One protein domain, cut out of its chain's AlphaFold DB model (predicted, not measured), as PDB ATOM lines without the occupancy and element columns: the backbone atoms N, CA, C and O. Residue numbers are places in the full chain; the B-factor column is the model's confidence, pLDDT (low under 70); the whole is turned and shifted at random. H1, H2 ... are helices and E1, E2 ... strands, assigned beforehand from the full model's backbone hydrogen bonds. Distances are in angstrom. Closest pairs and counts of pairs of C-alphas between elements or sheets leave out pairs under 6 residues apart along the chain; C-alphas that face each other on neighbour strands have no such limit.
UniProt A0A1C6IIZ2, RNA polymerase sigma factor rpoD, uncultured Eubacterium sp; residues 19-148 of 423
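This is residues 19 to 148 of the 423 residues of the protein "RNA polymerase sigma factor rpoD" of uncultured Eubacterium sp (UniProt A0A1C6IIZ2). A small antiparallel sheet near the middle has H3 and H7 side by side over one face; a group of three crossing helices, H4, H5 and H6, makes one end of the long axis, and H1 and H2 make the other. H8 and the last residues follow H7 at the side. The 130 printed residues have eight named helices and three named strands, in the order H1 E1 E2 H2 E3 H3 H4 H5 H6 H7 H8; the sheet runs E2 E1 E3, and the class is mostly helix. The whole is compact, with a radius of gyration of the C-alphas of 15.1 A, yet elongated, spanning 50 by 32 by 26 A.

H1, residues 19 to 22, begins at C-alpha 19 (278.006, 219.483, 158.002). E1, residues 27 to 31, and E2, residues 36 to 40, are each 13.5 A long. H2 takes residues 43 to 52, E3 61 to 63, H3 67 to 78 over 15.7 A, H4 83 to 93 over 15.3 A and H5 103 to 109. H6, residues 114 to 128, is 21.0 A long and begins at C-alpha 114 (245.883, 220.457, 126.728). H7 takes residues 131 to 137, and H8, residues 142 to 145, ends at C-alpha 145 (280.809, 216.548, 134.952).

E1 and E2 form an antiparallel hairpin, with N 30 and O 37 2.8 A apart; E1 and E3 are antiparallel, with N 31 and O 61 2.9 A apart, both within hydrogen-bond range. E2, H2 and E3 make a split strand-helix-strand unit, two strands running the same way with E1 between them, its crossover right-handed. H3, at a height over the sheet of 9.3 A, and H7, at 7.8 A, are on the same face. They touch at the C-alphas of Leu 73 and Leu 137, 5.6 A apart, opposite ways at a shallow tilt of 34 degrees, only just short of steep. H6 touches H4, about perpendicular at 83 degrees, closest at the C-alphas of Glu 85 and Ser 124, 5.9 A. H6 touches H5 with residues 114 to 118 alone, closest at the C-alphas of Ala 107 and Glu 114, 5.2 A. H1 and H2 only just touch, with 3 pairs of C-alphas within 8 A, the closest those of Ile 20 and Pro 43, 5.6 A. H7 and H8 touch only at the corner, at the C-alphas of Ile 136 and Ala 144, 4.9 A. H2 to H6 have every O i to N i+4 pair within hydrogen-bond range and H7 2 of 3; H1 and H8 are too short for one.

The two C-alphas farthest apart, Glu 19 and Gly 111, are 50.3 A apart. The printed part has no cut and no long link. Its mean pLDDT is 70.9, and 60 residues are under 70, among them 41 to 73 and 135 to 148.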
ATOM      1  N   GLU A  19     278.343 219.856 159.387       45.78
ATOM      2  CA  GLU A  19     278.006 219.483 158.002       45.78
ATOM      3  C   GLU A  19     276.562 219.851 157.626       45.78
ATOM      4  O   GLU A  19     276.325 220.329 156.521       45.78
ATOM      5  N   ILE A  20     275.598 219.666 158.530       47.66
ATOM      6  CA  ILE A  20     274.190 220.018 158.309       47.66
ATOM      7  C   ILE A  20     274.035 221.523 158.061       47.66
ATOM      8  O   ILE A  20     273.390 221.918 157.088       47.66
ATOM      9  N   LYS A  21     274.673 222.368 158.884       48.50
ATOM     10  CA  LYS A  21     274.669 223.828 158.696       48.50
ATOM     11  C   LYS A  21     275.355 224.251 157.392       48.50
ATOM     12  O   LYS A  21     274.926 225.224 156.782       48.50
ATOM     13  N   LYS A  22     276.370 223.509 156.926       51.50
ATOM     14  CA  LYS A  22     277.126 223.814 155.697       51.50
ATOM     15  C   LYS A  22     276.276 223.805 154.414       51.50
ATOM     16  O   LYS A  22     276.602 224.541 153.489       51.50
ATOM     17  N   TYR A  23     275.210 223.000 154.354       53.59
ATOM     18  CA  TYR A  23     274.323 222.896 153.178       53.59
ATOM     19  C   TYR A  23     272.921 223.488 153.412       53.59
ATOM     20  O   TYR A  23     272.038 223.403 152.555       53.59
ATOM     21  N   GLN A  24     272.695 224.107 154.573       53.31
ATOM     22  CA  GLN A  24     271.430 224.750 154.902       53.31
ATOM     23  C   GLN A  24     271.256 226.013 154.040       53.31
ATOM     24  O   GLN A  24     272.061 226.937 154.102       53.31
ATOM     25  N   GLY A  25     270.220 226.032 153.196       57.88
ATOM     26  CA  GLY A  25     270.014 227.080 152.186       57.88
ATOM     27  C   GLY A  25     270.639 226.787 150.812       57.88
ATOM     28  O   GLY A  25     270.446 227.569 149.877       57.88
ATOM     29  N   THR A  26     271.324 225.649 150.622       63.75
ATOM     30  CA  THR A  26     271.754 225.207 149.285       63.75
ATOM     31  C   THR A  26     270.524 224.963 148.408       63.75
ATOM     32  O   THR A  26     269.711 224.080 148.671       63.75
ATOM     33  N   LYS A  27     270.354 225.771 147.358       67.69
ATOM     34  CA  LYS A  27     269.218 225.664 146.431       67.69
ATOM     35  C   LYS A  27     269.475 224.588 145.379       67.69
ATOM     36  O   LYS A  27     270.386 224.707 144.564       67.69
ATOM     37  N   ILE A  28     268.616 223.577 145.399       70.75
ATOM     38  CA  ILE A  28     268.676 222.330 144.639       70.75
ATOM     39  C   ILE A  28     267.516 222.230 143.642       70.75
ATOM     40  O   ILE A  28     266.479 222.884 143.785       70.75
ATOM     41  N   ILE A  29     267.677 221.373 142.632       76.00
ATOM     42  CA  ILE A  29     266.618 221.052 141.664       76.00
ATOM     43  C   ILE A  29     266.005 219.699 142.010       76.00
ATOM     44  O   ILE A  29     266.730 218.710 142.131       76.00
ATOM     45  N   ARG A  30     264.672 219.655 142.109       79.69
ATOM     46  CA  ARG A  30     263.875 218.448 142.354       79.69
ATOM     47  C   ARG A  30     263.053 218.083 141.114       79.69
ATOM     48  O   ARG A  30     262.249 218.888 140.647       79.69
ATOM     49  N   VAL A  31     263.223 216.870 140.586       80.12
ATOM     50  CA  VAL A  31     262.387 216.313 139.501       80.12
ATOM     51  C   VAL A  31     261.447 215.265 140.092       80.12
ATOM     52  O   VAL A  31     261.890 214.187 140.487       80.12
ATOM     53  N   TYR A  32     260.158 215.594 140.158       80.81
ATOM     54  CA  TYR A  32     259.090 214.764 140.723       80.81
ATOM     55  C   TYR A  32     258.449 213.849 139.664       80.81
ATOM     56  O   TYR A  32     258.871 213.790 138.502       80.81
ATOM     57  N   ARG A  33     257.380 213.138 140.051       78.62
ATOM     58  CA  ARG A  33     256.555 212.327 139.142       78.62
ATOM     59  C   ARG A  33     255.848 213.177 138.073       78.62
ATOM     60  O   ARG A  33     255.750 212.744 136.921       78.62
ATOM     61  N   ASP A  34     255.436 214.378 138.461       78.81
ATOM     62  CA  ASP A  34     254.459 215.269 137.823       78.81
ATOM     63  C   ASP A  34     254.984 216.684 137.500       78.81
ATOM     64  O   ASP A  34     254.369 217.387 136.699       78.81
ATOM     65  N   ARG A  35     256.113 217.107 138.094       80.00
ATOM     66  CA  ARG A  35     256.649 218.477 137.984       80.00
ATOM     67  C   ARG A  35     258.167 218.567 138.202       80.00
ATOM     68  O   ARG A  35     258.805 217.595 138.601       80.00
ATOM     69  N   ILE A  36     258.739 219.747 137.948       83.75
ATOM     70  CA  ILE A  36     260.116 220.121 138.323       83.75
ATOM     71  C   ILE A  36     260.049 221.374 139.195       83.75
ATOM     72  O   ILE A  36     259.294 222.300 138.888       83.75
ATOM     73  N   GLU A  37     260.838 221.402 140.265       80.62
ATOM     74  CA  GLU A  37     260.900 222.505 141.224       80.62
ATOM     75  C   GLU A  37     262.353 222.869 141.548       80.62
ATOM     76  O   GLU A  37     263.254 222.034 141.474       80.62
ATOM     77  N   ILE A  38     262.572 224.132 141.917       76.56
ATOM     78  CA  ILE A  38     263.831 224.625 142.480       76.56
ATOM     79  C   ILE A  38     263.494 225.140 143.877       76.56
ATOM     80  O   ILE A  38     262.556 225.920 144.027       76.56
ATOM     81  N   GLY A  39     264.231 224.694 144.889       74.44
ATOM     82  CA  GLY A  39     263.997 225.057 146.286       74.44
ATOM     83  C   GLY A  39     265.200 224.707 147.153       74.44
ATOM     84  O   GLY A  39     266.181 224.169 146.658       74.44
ATOM     85  N   GLU A  40     265.143 225.013 148.441       72.38
ATOM     86  CA  GLU A  40     266.279 224.814 149.352       72.38
ATOM     87  C   GLU A  40     266.361 223.370 149.862       72.38
ATOM     88  O   GLU A  40     265.342 222.684 149.973       72.38
ATOM     89  N   GLN A  41     267.583 222.898 150.107       69.62
ATOM     90  CA  GLN A  41     267.887 221.570 150.626       69.62
ATOM     91  C   GLN A  41     267.639 221.512 152.132       69.62
ATOM     92  O   GLN A  41     268.148 222.339 152.889       69.62
ATOM     93  N   SER A  42     266.868 220.518 152.572       65.62
ATOM     94  CA  SER A  42     266.681 220.253 153.997       65.62
ATOM     95  C   SER A  42     267.841 219.423 154.576       65.62
ATOM     96  O   SER A  42     268.412 218.582 153.870       65.62
ATOM     97  N   PRO A  43     268.147 219.569 155.882       59.75
ATOM     98  CA  PRO A  43     269.058 218.674 156.602       59.75
ATOM     99  C   PRO A  43     268.730 217.185 156.421       59.75
ATOM    100  O   PRO A  43     269.626 216.360 156.263       59.75
ATOM    101  N   TYR A  44     267.438 216.843 156.387       61.41
ATOM    102  CA  TYR A  44     266.971 215.468 156.222       61.41
ATOM    103  C   TYR A  44     267.340 214.885 154.848       61.41
ATOM    104  O   TYR A  44     267.840 213.764 154.772       61.41
ATOM    105  N   GLU A  45     267.175 215.651 153.764       57.66
ATOM    106  CA  GLU A  45     267.569 215.217 152.414       57.66
ATOM    107  C   GLU A  45     269.085 215.003 152.283       57.66
ATOM    108  O   GLU A  45     269.504 214.101 151.557       57.66
ATOM    109  N   TRP A  46     269.914 215.782 152.991       58.78
ATOM    110  CA  TRP A  46     271.366 215.561 153.044       58.78
ATOM    111  C   TRP A  46     271.729 214.255 153.764       58.78
ATOM    112  O   TRP A  46     272.495 213.442 153.237       58.78
ATOM    113  N   THR A  47     271.128 213.997 154.927       55.16
ATOM    114  CA  THR A  47     271.336 212.740 155.659       55.16
ATOM    115  C   THR A  47     270.851 211.536 154.849       55.16
ATOM    116  O   THR A  47     271.560 210.531 154.758       55.16
ATOM    117  N   LEU A  48     269.695 211.636 154.184       55.09
ATOM    118  CA  LEU A  48     269.156 210.580 153.321       55.09
ATOM    119  C   LEU A  48     270.060 210.317 152.099       55.09
ATOM    120  O   LEU A  48     270.337 209.158 151.780       55.09
ATOM    121  N   PHE A  49     270.584 211.379 151.469       55.16
ATOM    122  CA  PHE A  49     271.558 211.306 150.369       55.16
ATOM    123  C   PHE A  49     272.789 210.479 150.758       55.16
ATOM    124  O   PHE A  49     273.168 209.573 150.011       55.16
ATOM    125  N   LYS A  50     273.406 210.778 151.915       53.03
ATOM    126  CA  LYS A  50     274.629 210.093 152.367       53.03
ATOM    127  C   LYS A  50     274.384 208.656 152.829       53.03
ATOM    128  O   LYS A  50     275.212 207.797 152.553       53.03
ATOM    129  N   THR A  51     273.294 208.399 153.552       43.84
ATOM    130  CA  THR A  51     273.103 207.127 154.281       43.84
ATOM    131  C   THR A  51     272.577 205.986 153.418       43.84
ATOM    132  O   THR A  51     273.093 204.876 153.497       43.84
ATOM    133  N   HIS A  52     271.561 206.240 152.591       44.28
ATOM    134  CA  HIS A  52     270.868 205.196 151.823       44.28
ATOM    135  C   HIS A  52     271.206 205.235 150.327       44.28
ATOM    136  O   HIS A  52     270.888 204.309 149.577       44.28
ATOM    137  N   GLY A  53     271.801 206.339 149.864       50.47
ATOM    138  CA  GLY A  53     271.715 206.731 148.466       50.47
ATOM    139  C   GLY A  53     270.267 207.029 148.050       50.47
ATOM    140  O   GLY A  53     269.318 206.938 148.827       50.47
ATOM    141  N   PHE A  54     270.070 207.407 146.788       54.56
ATOM    142  CA  PHE A  54     268.743 207.783 146.307       54.56
ATOM    143  C   PHE A  54     267.786 206.596 146.204       54.56
ATOM    144  O   PHE A  54     267.857 205.797 145.267       54.56
ATOM    145  N   SER A  55     266.807 206.576 147.109       44.88
ATOM    146  CA  SER A  55     265.568 205.820 146.954       44.88
ATOM    147  C   SER A  55     264.759 206.369 145.772       44.88
ATOM    148  O   SER A  55     263.850 207.184 145.919       44.88
ATOM    149  N   GLY A  56     265.036 205.874 144.564       46.28
ATOM    150  CA  GLY A  56     264.231 206.178 143.371       46.28
ATOM    151  C   GLY A  56     262.765 205.714 143.461       46.28
ATOM    152  O   GLY A  56     261.975 206.017 142.569       46.28
ATOM    153  N   ARG A  57     262.387 204.996 144.532       44.88
ATOM    154  CA  ARG A  57     261.049 204.424 144.772       44.88
ATOM    155  C   ARG A  57     259.973 205.504 144.921       44.88
ATOM    156  O   ARG A  57     258.871 205.356 144.392       44.88
ATOM    157  N   GLU A  58     260.296 206.627 145.557       52.16
ATOM    158  CA  GLU A  58     259.367 207.757 145.704       52.16
ATOM    159  C   GLU A  58     259.157 208.500 144.373       52.16
ATOM    160  O   GLU A  58     258.077 209.024 144.100       52.16
ATOM    161  N   GLY A  59     260.128 208.433 143.456       57.97
ATOM    162  CA  GLY A  59     260.064 209.087 142.146       57.97
ATOM    163  C   GLY A  59     260.444 210.570 142.175       57.97
ATOM    164  O   GLY A  59     259.999 211.316 141.301       57.97
ATOM    165  N   VAL A  60     261.254 210.970 143.161       59.25
ATOM    166  CA  VAL A  60     261.911 212.279 143.266       59.25
ATOM    167  C   VAL A  60     263.407 212.112 142.981       59.25
ATOM    168  O   VAL A  60     264.015 211.120 143.382       59.25
ATOM    169  N   ILE A  61     264.006 213.072 142.279       62.50
ATOM    170  CA  ILE A  61     265.447 213.143 141.984       62.50
ATOM    171  C   ILE A  61     265.946 214.514 142.412       62.50
ATOM    172  O   ILE A  61     265.311 215.507 142.059       62.50
ATOM    173  N   VAL A  62     267.078 214.571 143.118       61.50
ATOM    174  CA  VAL A  62     267.651 215.819 143.641       61.50
ATOM    175  C   VAL A  62     269.049 216.061 143.077       61.50
ATOM    176  O   VAL A  62     269.969 215.289 143.336       61.50
ATOM    177  N   SER A  63     269.228 217.172 142.361       63.84
ATOM    178  CA  SER A  63     270.560 217.679 142.011       63.84
ATOM    179  C   SER A  63     271.227 218.259 143.258       63.84
ATOM    180  O   SER A  63     270.929 219.390 143.638       63.84
ATOM    181  N   ALA A  64     272.117 217.491 143.888       53.34
ATOM    182  CA  ALA A  64     272.792 217.829 145.147       53.34
ATOM    183  C   ALA A  64     274.006 218.760 144.953       53.34
ATOM    184  O   ALA A  64     275.132 218.430 145.318       53.34
ATOM    185  N   ALA A  65     273.776 219.902 144.309       55.88
ATOM    186  CA  ALA A  65     274.789 220.901 143.992       55.88
ATOM    187  C   ALA A  65     274.137 222.274 143.771       55.88
ATOM    188  O   ALA A  65     272.932 222.358 143.519       55.88
ATOM    189  N   GLU A  66     274.944 223.333 143.844       52.56
ATOM    190  CA  GLU A  66     274.523 224.731 143.701       52.56
ATOM    191  C   GLU A  66     273.698 224.991 142.431       52.56
ATOM    192  O   GLU A  66     273.933 224.378 141.387       52.56
ATOM    193  N   ILE A  67     272.756 225.944 142.502       55.06
ATOM    194  CA  ILE A  67     271.741 226.221 141.463       55.06
ATOM    195  C   ILE A  67     272.323 226.271 140.053       55.06
ATOM    196  O   ILE A  67     271.709 225.763 139.120       55.06
ATOM    197  N   GLU A  68     273.460 226.939 139.876       56.62
ATOM    198  CA  GLU A  68     274.048 227.180 138.563       56.62
ATOM    199  C   GLU A  68     274.547 225.876 137.928       56.62
ATOM    200  O   GLU A  68     274.175 225.552 136.797       56.62
ATOM    201  N   TYR A  69     275.256 225.054 138.704       61.06
ATOM    202  CA  TYR A  69     275.652 223.711 138.293       61.06
ATOM    203  C   TYR A  69     274.443 222.769 138.159       61.06
ATOM    204  O   TYR A  69     274.339 222.040 137.175       61.06
ATOM    205  N   GLY A  70     273.468 222.833 139.070       64.56
ATOM    206  CA  GLY A  70     272.231 222.052 138.973       64.56
ATOM    207  C   GLY A  70     271.400 222.390 137.729       64.56
ATOM    208  O   GLY A  70     270.863 221.496 137.075       64.56
ATOM    209  N   LYS A  71     271.355 223.667 137.328       68.62
ATOM    210  CA  LYS A  71     270.774 224.118 136.052       68.62
ATOM    211  C   LYS A  71     271.589 223.625 134.856       68.62
ATOM    212  O   LYS A  71     270.988 223.279 133.841       68.62
ATOM    213  N   ALA A  72     272.919 223.574 134.946       67.06
ATOM    214  CA  ALA A  72     273.766 223.013 133.892       67.06
ATOM    215  C   ALA A  72     273.513 221.503 133.704       67.06
ATOM    216  O   ALA A  72     273.271 221.067 132.576       67.06
ATOM    217  N   LEU A  73     273.450 220.730 134.797       68.56
ATOM    218  CA  LEU A  73     273.062 219.313 134.779       68.56
ATOM    219  C   LEU A  73     271.647 219.106 134.231       68.56
ATOM    220  O   LEU A  73     271.419 218.229 133.402       68.56
ATOM    221  N   LEU A  74     270.683 219.927 134.653       76.62
ATOM    222  CA  LEU A  74     269.327 219.828 134.129       76.62
ATOM    223  C   LEU A  74     269.289 220.122 132.625       76.62
ATOM    224  O   LEU A  74     268.650 219.383 131.883       76.62
ATOM    225  N   ASN A  75     269.996 221.153 132.154       76.12
ATOM    226  CA  ASN A  75     270.070 221.469 130.729       76.12
ATOM    227  C   ASN A  75     270.729 220.346 129.909       76.12
ATOM    228  O   ASN A  75     270.218 220.029 128.837       76.12
ATOM    229  N   SER A  76     271.795 219.701 130.397       69.38
ATOM    230  CA  SER A  76     272.442 218.599 129.664       69.38
ATOM    231  C   SER A  76     271.549 217.356 129.547       69.38
ATOM    232  O   SER A  76     271.525 216.719 128.496       69.38
ATOM    233  N   VAL A  77     270.735 217.052 130.566       72.50
ATOM    234  CA  VAL A  77     269.760 215.945 130.511       72.50
ATOM    235  C   VAL A  77     268.492 216.327 129.734       72.50
ATOM    236  O   VAL A  77     267.897 215.468 129.076       72.50
ATOM    237  N   LEU A  78     268.098 217.607 129.725       77.62
ATOM    238  CA  LEU A  78     267.042 218.110 128.838       77.62
ATOM    239  C   LEU A  78     267.429 217.945 127.361       77.62
ATOM    240  O   LEU A  78     266.589 217.494 126.592       77.62
ATOM    241  N   LEU A  79     268.687 218.183 126.970       73.19
ATOM    242  CA  LEU A  79     269.174 217.936 125.599       73.19
ATOM    243  C   LEU A  79     269.092 216.458 125.149       73.19
ATOM    244  O   LEU A  79     269.315 216.160 123.982       73.19
ATOM    245  N   MET A  80     268.745 215.524 126.045       68.62
ATOM    246  CA  MET A  80     268.441 214.127 125.704       68.62
ATOM    247  C   MET A  80     266.937 213.866 125.457       68.62
ATOM    248  O   MET A  80     266.515 212.710 125.312       68.62
ATOM    249  N   LEU A  81     266.096 214.897 125.495       77.44
ATOM    250  CA  LEU A  81     264.698 214.887 125.052       77.44
ATOM    251  C   LEU A  81     264.612 215.440 123.614       77.44
ATOM    252  O   LEU A  81     265.578 216.016 123.125       77.44
ATOM    253  N   SER A  82     263.475 215.288 122.926       77.12
ATOM    254  CA  SER A  82     263.270 216.025 121.664       77.12
ATOM    255  C   SER A  82     262.955 217.500 121.933       77.12
ATOM    256  O   SER A  82     262.455 217.831 123.005       77.12
ATOM    257  N   ASP A  83     263.169 218.395 120.967       78.06
ATOM    258  CA  ASP A  83     263.030 219.849 121.178       78.06
ATOM    259  C   ASP A  83     261.653 220.228 121.746       78.06
ATOM    260  O   ASP A  83     261.551 220.918 122.757       78.06
ATOM    261  N   ARG A  84     260.580 219.645 121.196       85.00
ATOM    262  CA  ARG A  84     259.202 219.828 121.688       85.00
ATOM    263  C   ARG A  84     258.963 219.269 123.101       85.00
ATOM    264  O   ARG A  84     258.085 219.754 123.807       85.00
ATOM    265  N   GLU A  85     259.707 218.246 123.522       86.69
ATOM    266  CA  GLU A  85     259.710 217.759 124.910       86.69
ATOM    267  C   GLU A  85     260.493 218.735 125.827       86.69
ATOM    268  O   GLU A  85     260.044 219.016 126.940       86.69
ATOM    269  N   VAL A  86     261.600 219.326 125.349       84.00
ATOM    270  CA  VAL A  86     262.391 220.345 126.074       84.00
ATOM    271  C   VAL A  86     261.612 221.638 126.286       84.00
ATOM    272  O   VAL A  86     261.540 222.120 127.416       84.00
ATOM    273  N   GLU A  87     261.035 222.212 125.230       87.88
ATOM    274  CA  GLU A  87     260.327 223.492 125.308       87.88
ATOM    275  C   GLU A  87     259.111 223.410 126.233       87.88
ATOM    276  O   GLU A  87     258.933 224.277 127.091       87.88
ATOM    277  N   VAL A  88     258.314 222.337 126.127       91.38
ATOM    278  CA  VAL A  88     257.175 222.099 127.026       91.38
ATOM    279  C   VAL A  88     257.647 222.035 128.478       91.38
ATOM    280  O   VAL A  88     257.059 222.705 129.324       91.38
ATOM    281  N   ILE A  89     258.730 221.311 128.787       90.19
ATOM    282  CA  ILE A  89     259.260 221.260 130.157       90.19
ATOM    283  C   ILE A  89     259.787 222.625 130.620       90.19
ATOM    284  O   ILE A  89     259.444 223.049 131.727       90.19
ATOM    285  N   LYS A  90     260.567 223.345 129.802       87.56
ATOM    286  CA  LYS A  90     261.116 224.666 130.165       87.56
ATOM    287  C   LYS A  90     260.014 225.698 130.436       87.56
ATOM    288  O   LYS A  90     260.096 226.410 131.439       87.56
ATOM    289  N   LYS A  91     258.953 225.711 129.621       89.94
ATOM    290  CA  LYS A  91     257.771 226.581 129.780       89.94
ATOM    291  C   LYS A  91     256.925 226.198 130.999       89.94
ATOM    292  O   LYS A  91     256.542 227.066 131.779       89.94
ATOM    293  N   ARG A  92     256.681 224.901 131.228       90.62
ATOM    294  CA  ARG A  92     255.897 224.399 132.379       90.62
ATOM    295  C   ARG A  92     256.557 224.641 133.736       90.62
ATOM    296  O   ARG A  92     255.868 224.947 134.707       90.62
ATOM    297  N   SER A  93     257.877 224.490 133.810       82.19
ATOM    298  CA  SER A  93     258.654 224.627 135.053       82.19
ATOM    299  C   SER A  93     259.136 226.052 135.341       82.19
ATOM    300  O   SER A  93     259.502 226.341 136.478       82.19
ATOM    301  N   GLY A  94     259.109 226.947 134.346       80.88
ATOM    302  CA  GLY A  94     259.629 228.311 134.457       80.88
ATOM    303  C   GLY A  94     261.150 228.423 134.301       80.88
ATOM    304  O   GLY A  94     261.719 229.460 134.624       80.88
ATOM    305  N   LEU A  95     261.822 227.387 133.786       80.19
ATOM    306  CA  LEU A  95     263.276 227.388 133.551       80.19
ATOM    307  C   LEU A  95     263.724 228.338 132.431       80.19
ATOM    308  O   LEU A  95     264.908 228.643 132.341       80.19
ATOM    309  N   GLU A  96     262.801 228.760 131.566       78.50
ATOM    310  CA  GLU A  96     263.068 229.695 130.469       78.50
ATOM    311  C   GLU A  96     263.133 231.144 130.977       78.50
ATOM    312  O   GLU A  96     264.188 231.764 130.935       78.50
ATOM    313  N   ASN A  97     262.019 231.651 131.522       79.56
ATOM    314  CA  ASN A  97     261.820 233.071 131.855       79.56
ATOM    315  C   ASN A  97     261.349 233.291 133.312       79.56
ATOM    316  O   ASN A  97     260.656 234.264 133.608       79.56
ATOM    317  N   GLY A  98     261.599 232.341 134.219       78.38
ATOM    318  CA  GLY A  98     261.149 232.365 135.623       78.38
ATOM    319  C   GLY A  98     259.647 232.110 135.839       78.38
ATOM    320  O   GLY A  98     259.251 231.603 136.888       78.38
ATOM    321  N   ARG A  99     258.795 232.417 134.853       83.75
ATOM    322  CA  ARG A  99     257.338 232.217 134.907       83.75
ATOM    323  C   ARG A  99     256.940 230.815 134.434       83.75
ATOM    324  O   ARG A  99     257.301 230.410 133.332       83.75
ATOM    325  N   LYS A 100     256.158 230.100 135.250       87.81
ATOM    326  CA  LYS A 100     255.508 228.830 134.882       87.81
ATOM    327  C   LYS A 100     254.296 229.122 133.991       87.81
ATOM    328  O   LYS A 100     253.402 229.842 134.419       87.81
ATOM    329  N   ILE A 101     254.263 228.549 132.791       90.62
ATOM    330  CA  ILE A 101     253.167 228.698 131.819       90.62
ATOM    331  C   ILE A 101     252.163 227.542 131.998       90.62
ATOM    332  O   ILE A 101     252.555 226.410 132.317       90.62
ATOM    333  N   SER A 102     250.863 227.797 131.833       93.12
ATOM    334  CA  SER A 102     249.808 226.782 131.954       93.12
ATOM    335  C   SER A 102     249.840 225.784 130.787       93.12
ATOM    336  O   SER A 102     250.399 226.050 129.719       93.12
ATOM    337  N   ARG A 103     249.242 224.595 130.960       93.62
ATOM    338  CA  ARG A 103     249.155 223.633 129.849       93.62
ATOM    339  C   ARG A 103     248.232 224.123 128.733       93.62
ATOM    340  O   ARG A 103     248.502 223.805 127.581       93.62
ATOM    341  N   GLU A 104     247.192 224.894 129.050       93.69
ATOM    342  CA  GLU A 104     246.286 225.480 128.056       93.69
ATOM    343  C   GLU A 104     246.965 226.563 127.218       93.69
ATOM    344  O   GLU A 104     246.781 226.614 126.006       93.69
ATOM    345  N   GLU A 105     247.755 227.428 127.852       92.62
ATOM    346  CA  GLU A 105     248.536 228.472 127.180       92.62
ATOM    347  C   GLU A 105     249.545 227.839 126.219       92.62
ATOM    348  O   GLU A 105     249.606 228.199 125.046       92.62
ATOM    349  N   ILE A 106     250.266 226.813 126.681       93.00
ATOM    350  CA  ILE A 106     251.163 226.012 125.841       93.00
ATOM    351  C   ILE A 106     250.376 225.305 124.722       93.00
ATOM    352  O   ILE A 106     250.828 225.276 123.580       93.00
ATOM    353  N   ALA A 107     249.189 224.765 125.000       93.44
ATOM    354  CA  ALA A 107     248.360 224.107 123.993       93.44
ATOM    355  C   ALA A 107     247.922 225.077 122.881       93.44
ATOM    356  O   ALA A 107     248.071 224.750 121.702       93.44
ATOM    357  N   LYS A 108     247.494 226.294 123.251       93.50
ATOM    358  CA  LYS A 108     247.182 227.401 122.330       93.50
ATOM    359  C   LYS A 108     248.411 227.785 121.491       93.50
ATOM    360  O   LYS A 108     248.307 227.831 120.269       93.50
ATOM    361  N   LEU A 109     249.582 227.961 122.115       89.94
ATOM    362  CA  LEU A 109     250.843 228.296 121.429       89.94
ATOM    363  C   LEU A 109     251.295 227.235 120.405       89.94
ATOM    364  O   LEU A 109     251.830 227.589 119.361       89.94
ATOM    365  N   TYR A 110     251.074 225.943 120.678       87.75
ATOM    366  CA  TYR A 110     251.453 224.837 119.782       87.75
ATOM    367  C   TYR A 110     250.303 224.301 118.909       87.75
ATOM    368  O   TYR A 110     250.425 223.189 118.381       87.75
ATOM    369  N   GLY A 111     249.185 225.031 118.782       90.75
ATOM    370  CA  GLY A 111     248.039 224.633 117.949       90.75
ATOM    371  C   GLY A 111     247.496 223.236 118.281       90.75
ATOM    372  O   GLY A 111     247.240 222.430 117.389       90.75
ATOM    373  N   THR A 112     247.417 222.891 119.566       93.12
ATOM    374  CA  THR A 112     247.103 221.534 120.035       93.12
ATOM    375  C   THR A 112     246.177 221.554 121.255       93.12
ATOM    376  O   THR A 112     245.758 222.618 121.700       93.12
ATOM    377  N   ASN A 113     245.818 220.386 121.796       93.25
ATOM    378  CA  ASN A 113     244.971 220.289 122.991       93.25
ATOM    379  C   ASN A 113     245.793 220.107 124.280       93.25
ATOM    380  O   ASN A 113     246.918 219.603 124.264       93.25
ATOM    381  N   GLU A 114     245.216 220.502 125.418       94.12
ATOM    382  CA  GLU A 114     245.883 220.457 126.728       94.12
ATOM    383  C   GLU A 114     246.338 219.033 127.100       94.12
ATOM    384  O   GLU A 114     247.474 218.819 127.529       94.12
ATOM    385  N   ARG A 115     245.492 218.031 126.824       91.75
ATOM    386  CA  ARG A 115     245.777 216.608 127.058       91.75
ATOM    387  C   ARG A 115     247.031 216.134 126.311       91.75
ATOM    388  O   ARG A 115     247.767 215.289 126.821       91.75
ATOM    389  N   ARG A 116     247.335 216.698 125.134       91.50
ATOM    390  CA  ARG A 116     248.573 216.418 124.392       91.50
ATOM    391  C   ARG A 116     249.799 217.037 125.061       91.50
ATOM    392  O   ARG A 116     250.840 216.385 125.112       91.50
ATOM    393  N   ILE A 117     249.681 218.241 125.621       94.62
ATOM    394  CA  ILE A 117     250.751 218.860 126.417       94.62
ATOM    395  C   ILE A 117     251.002 218.059 127.701       94.62
ATOM    396  O   ILE A 117     252.151 217.754 128.007       94.62
ATOM    397  N   GLN A 118     249.945 217.615 128.389       93.06
ATOM    398  CA  GLN A 118     250.037 216.729 129.555       93.06
ATOM    399  C   GLN A 118     250.749 215.402 129.227       93.06
ATOM    400  O   GLN A 118     251.616 214.967 129.983       93.06
ATOM    401  N   GLN A 119     250.439 214.773 128.085       92.00
ATOM    402  CA  GLN A 119     251.148 213.573 127.611       92.00
ATOM    403  C   GLN A 119     252.646 213.832 127.383       92.00
ATOM    404  O   GLN A 119     253.474 213.003 127.763       92.00
ATOM    405  N   ILE A 120     252.998 214.964 126.761       90.94
ATOM    406  CA  ILE A 120     254.392 215.346 126.487       90.94
ATOM    407  C   ILE A 120     255.137 215.610 127.801       90.94
ATOM    408  O   ILE A 120     256.218 215.057 127.998       90.94
ATOM    409  N   GLU A 121     254.550 216.373 128.725       91.31
ATOM    410  CA  GLU A 121     255.097 216.643 130.061       91.31
ATOM    411  C   GLU A 121     255.336 215.335 130.835       91.31
ATOM    412  O   GLU A 121     256.468 215.043 131.220       91.31
ATOM    413  N   ALA A 122     254.319 214.477 130.976       88.06
ATOM    414  CA  ALA A 122     254.427 213.213 131.708       88.06
ATOM    415  C   ALA A 122     255.460 212.244 131.094       88.06
ATOM    416  O   ALA A 122     256.227 211.606 131.822       88.06
ATOM    417  N   LYS A 123     255.526 212.156 129.757       87.69
ATOM    418  CA  LYS A 123     256.531 211.355 129.036       87.69
ATOM    419  C   LYS A 123     257.946 211.899 129.248       87.69
ATOM    420  O   LYS A 123     258.866 211.119 129.484       87.69
ATOM    421  N   SER A 124     258.111 213.219 129.199       88.38
ATOM    422  CA  SER A 124     259.396 213.895 129.404       88.38
ATOM    423  C   SER A 124     259.898 213.698 130.829       88.38
ATOM    424  O   SER A 124     261.018 213.238 131.024       88.38
ATOM    425  N   LEU A 125     259.047 213.919 131.834       87.50
ATOM    426  CA  LEU A 125     259.390 213.673 133.234       87.50
ATOM    427  C   LEU A 125     259.715 212.188 133.486       87.50
ATOM    428  O   LEU A 125     260.695 211.884 134.161       87.50
ATOM    429  N   ARG A 126     258.972 211.242 132.882       83.00
ATOM    430  CA  ARG A 126     259.310 209.803 132.939       83.00
ATOM    431  C   ARG A 126     260.683 209.501 132.323       83.00
ATOM    432  O   ARG A 126     261.406 208.689 132.886       83.00
ATOM    433  N   LYS A 127     261.055 210.152 131.211       80.00
ATOM    434  CA  LYS A 127     262.400 210.048 130.613       80.00
ATOM    435  C   LYS A 127     263.479 210.625 131.533       80.00
ATOM    436  O   LYS A 127     264.485 209.960 131.748       80.00
ATOM    437  N   LEU A 128     263.276 211.818 132.099       78.88
ATOM    438  CA  LEU A 128     264.214 212.434 133.054       78.88
ATOM    439  C   LEU A 128     264.428 211.556 134.302       78.88
ATOM    440  O   LEU A 128     265.519 211.556 134.866       78.88
ATOM    441  N   ARG A 129     263.417 210.766 134.692       77.50
ATOM    442  CA  ARG A 129     263.503 209.789 135.788       77.50
ATOM    443  C   ARG A 129     264.091 208.415 135.429       77.50
ATOM    444  O   ARG A 129     264.178 207.569 136.317       77.50
ATOM    445  N   HIS A 130     264.491 208.158 134.181       75.62
ATOM    446  CA  HIS A 130     265.150 206.891 133.827       75.62
ATOM    447  C   HIS A 130     266.495 206.757 134.565       75.62
ATOM    448  O   HIS A 130     267.187 207.772 134.637       75.62
ATOM    449  N   PRO A 131     266.904 205.574 135.072       66.00
ATOM    450  CA  PRO A 131     268.145 205.402 135.830       66.00
ATOM    451  C   PRO A 131     269.366 206.120 135.238       66.00
ATOM    452  O   PRO A 131     269.931 206.983 135.891       66.00
ATOM    453  N   ASP A 132     269.730 205.875 133.983       62.34
ATOM    454  CA  ASP A 132     270.940 206.476 133.383       62.34
ATOM    455  C   ASP A 132     270.886 208.013 133.318       62.34
ATOM    456  O   ASP A 132     271.913 208.680 133.396       62.34
ATOM    457  N   ARG A 133     269.683 208.591 133.210       71.06
ATOM    458  CA  ARG A 133     269.447 210.044 133.143       71.06
ATOM    459  C   ARG A 133     269.321 210.673 134.526       71.06
ATOM    460  O   ARG A 133     269.810 211.781 134.738       71.06
ATOM    461  N   SER A 134     268.724 209.957 135.476       70.81
ATOM    462  CA  SER A 134     268.694 210.371 136.873       70.81
ATOM    463  C   SER A 134     270.105 210.392 137.443       70.81
ATOM    464  O   SER A 134     270.483 211.382 138.048       70.81
ATOM    465  N   GLN A 135     270.941 209.394 137.152       64.56
ATOM    466  CA  GLN A 135     272.335 209.359 137.607       64.56
ATOM    467  C   GLN A 135     273.165 210.550 137.072       64.56
ATOM    468  O   GLN A 135     274.094 210.976 137.757       64.56
ATOM    469  N   ILE A 136     272.796 211.155 135.931       66.88
ATOM    470  CA  ILE A 136     273.377 212.431 135.469       66.88
ATOM    471  C   ILE A 136     272.888 213.600 136.334       66.88
ATOM    472  O   ILE A 136     273.712 214.347 136.856       66.88
ATOM    473  N   LEU A 137     271.571 213.737 136.547       67.69
ATOM    474  CA  LEU A 137     270.986 214.774 137.419       67.69
ATOM    475  C   LEU A 137     271.488 214.693 138.871       67.69
ATOM    476  O   LEU A 137     271.593 215.713 139.542       67.69
ATOM    477  N   LEU A 138     271.801 213.488 139.348       63.88
ATOM    478  CA  LEU A 138     272.347 213.212 140.679       63.88
ATOM    479  C   LEU A 138     273.870 213.429 140.774       63.88
ATOM    480  O   LEU A 138     274.438 213.208 141.841       63.88
ATOM    481  N   GLY A 139     274.548 213.787 139.675       57.25
ATOM    482  CA  GLY A 139     276.008 213.924 139.631       57.25
ATOM    483  C   GLY A 139     276.776 212.612 139.851       57.25
ATOM    484  O   GLY A 139     277.937 212.644 140.247       57.25
ATOM    485  N   LYS A 140     276.139 211.453 139.631       52.78
ATOM    486  CA  LYS A 140     276.698 210.117 139.904       52.78
ATOM    487  C   LYS A 140     277.399 209.481 138.705       52.78
ATOM    488  O   LYS A 140     278.362 208.745 138.889       52.78
ATOM    489  N   THR A 141     276.959 209.760 137.480       46.84
ATOM    490  CA  THR A 141     277.709 209.392 136.266       46.84
ATOM    491  C   THR A 141     278.770 210.440 135.955       46.84
ATOM    492  O   THR A 141     278.446 211.622 135.844       46.84
ATOM    493  N   GLU A 142     280.013 210.027 135.698       40.47
ATOM    494  CA  GLU A 142     281.114 210.945 135.352       40.47
ATOM    495  C   GLU A 142     280.843 211.811 134.108       40.47
ATOM    496  O   GLU A 142     281.385 212.908 133.986       40.47
ATOM    497  N   SER A 143     279.963 211.360 133.209       39.28
ATOM    498  CA  SER A 143     279.477 212.126 132.054       39.28
ATOM    499  C   SER A 143     278.754 213.426 132.432       39.28
ATOM    500  O   SER A 143     278.775 214.365 131.643       39.28
ATOM    501  N   ALA A 144     278.176 213.518 133.634       39.44
ATOM    502  CA  ALA A 144     277.539 214.727 134.161       39.44
ATOM    503  C   ALA A 144     278.534 215.888 134.306       39.44
ATOM    504  O   ALA A 144     278.220 217.039 134.003       39.44
ATOM    505  N   PHE A 145     279.760 215.566 134.718       37.00
ATOM    506  CA  PHE A 145     280.809 216.548 134.952       37.00
ATOM    507  C   PHE A 145     281.492 217.024 133.659       37.00
ATOM    508  O   PHE A 145     282.173 218.045 133.695       37.00
ATOM    509  N   ARG A 146     281.277 216.359 132.505       39.81
ATOM    510  CA  ARG A 146     281.895 216.673 131.190       39.81
ATOM    511  C   ARG A 146     281.411 217.987 130.546       39.81
ATOM    512  O   ARG A 146     281.432 218.145 129.327       39.81
ATOM    513  N   CYS A 147     281.006 218.957 131.356       36.66
ATOM    514  CA  CYS A 147     280.848 220.339 130.939       36.66
ATOM    515  C   CYS A 147     282.243 220.950 130.733       36.66
ATOM    516  O   CYS A 147     282.981 221.131 131.697       36.66
ATOM    517  N   VAL A 148     282.582 221.314 129.492       36.91
ATOM    518  CA  VAL A 148     283.900 221.865 129.088       36.91
ATOM    519  C   VAL A 148     284.320 223.108 129.897       36.91
ATOM    520  O   VAL A 148     285.502 223.416 129.993       36.91
TER     521      VAL A 148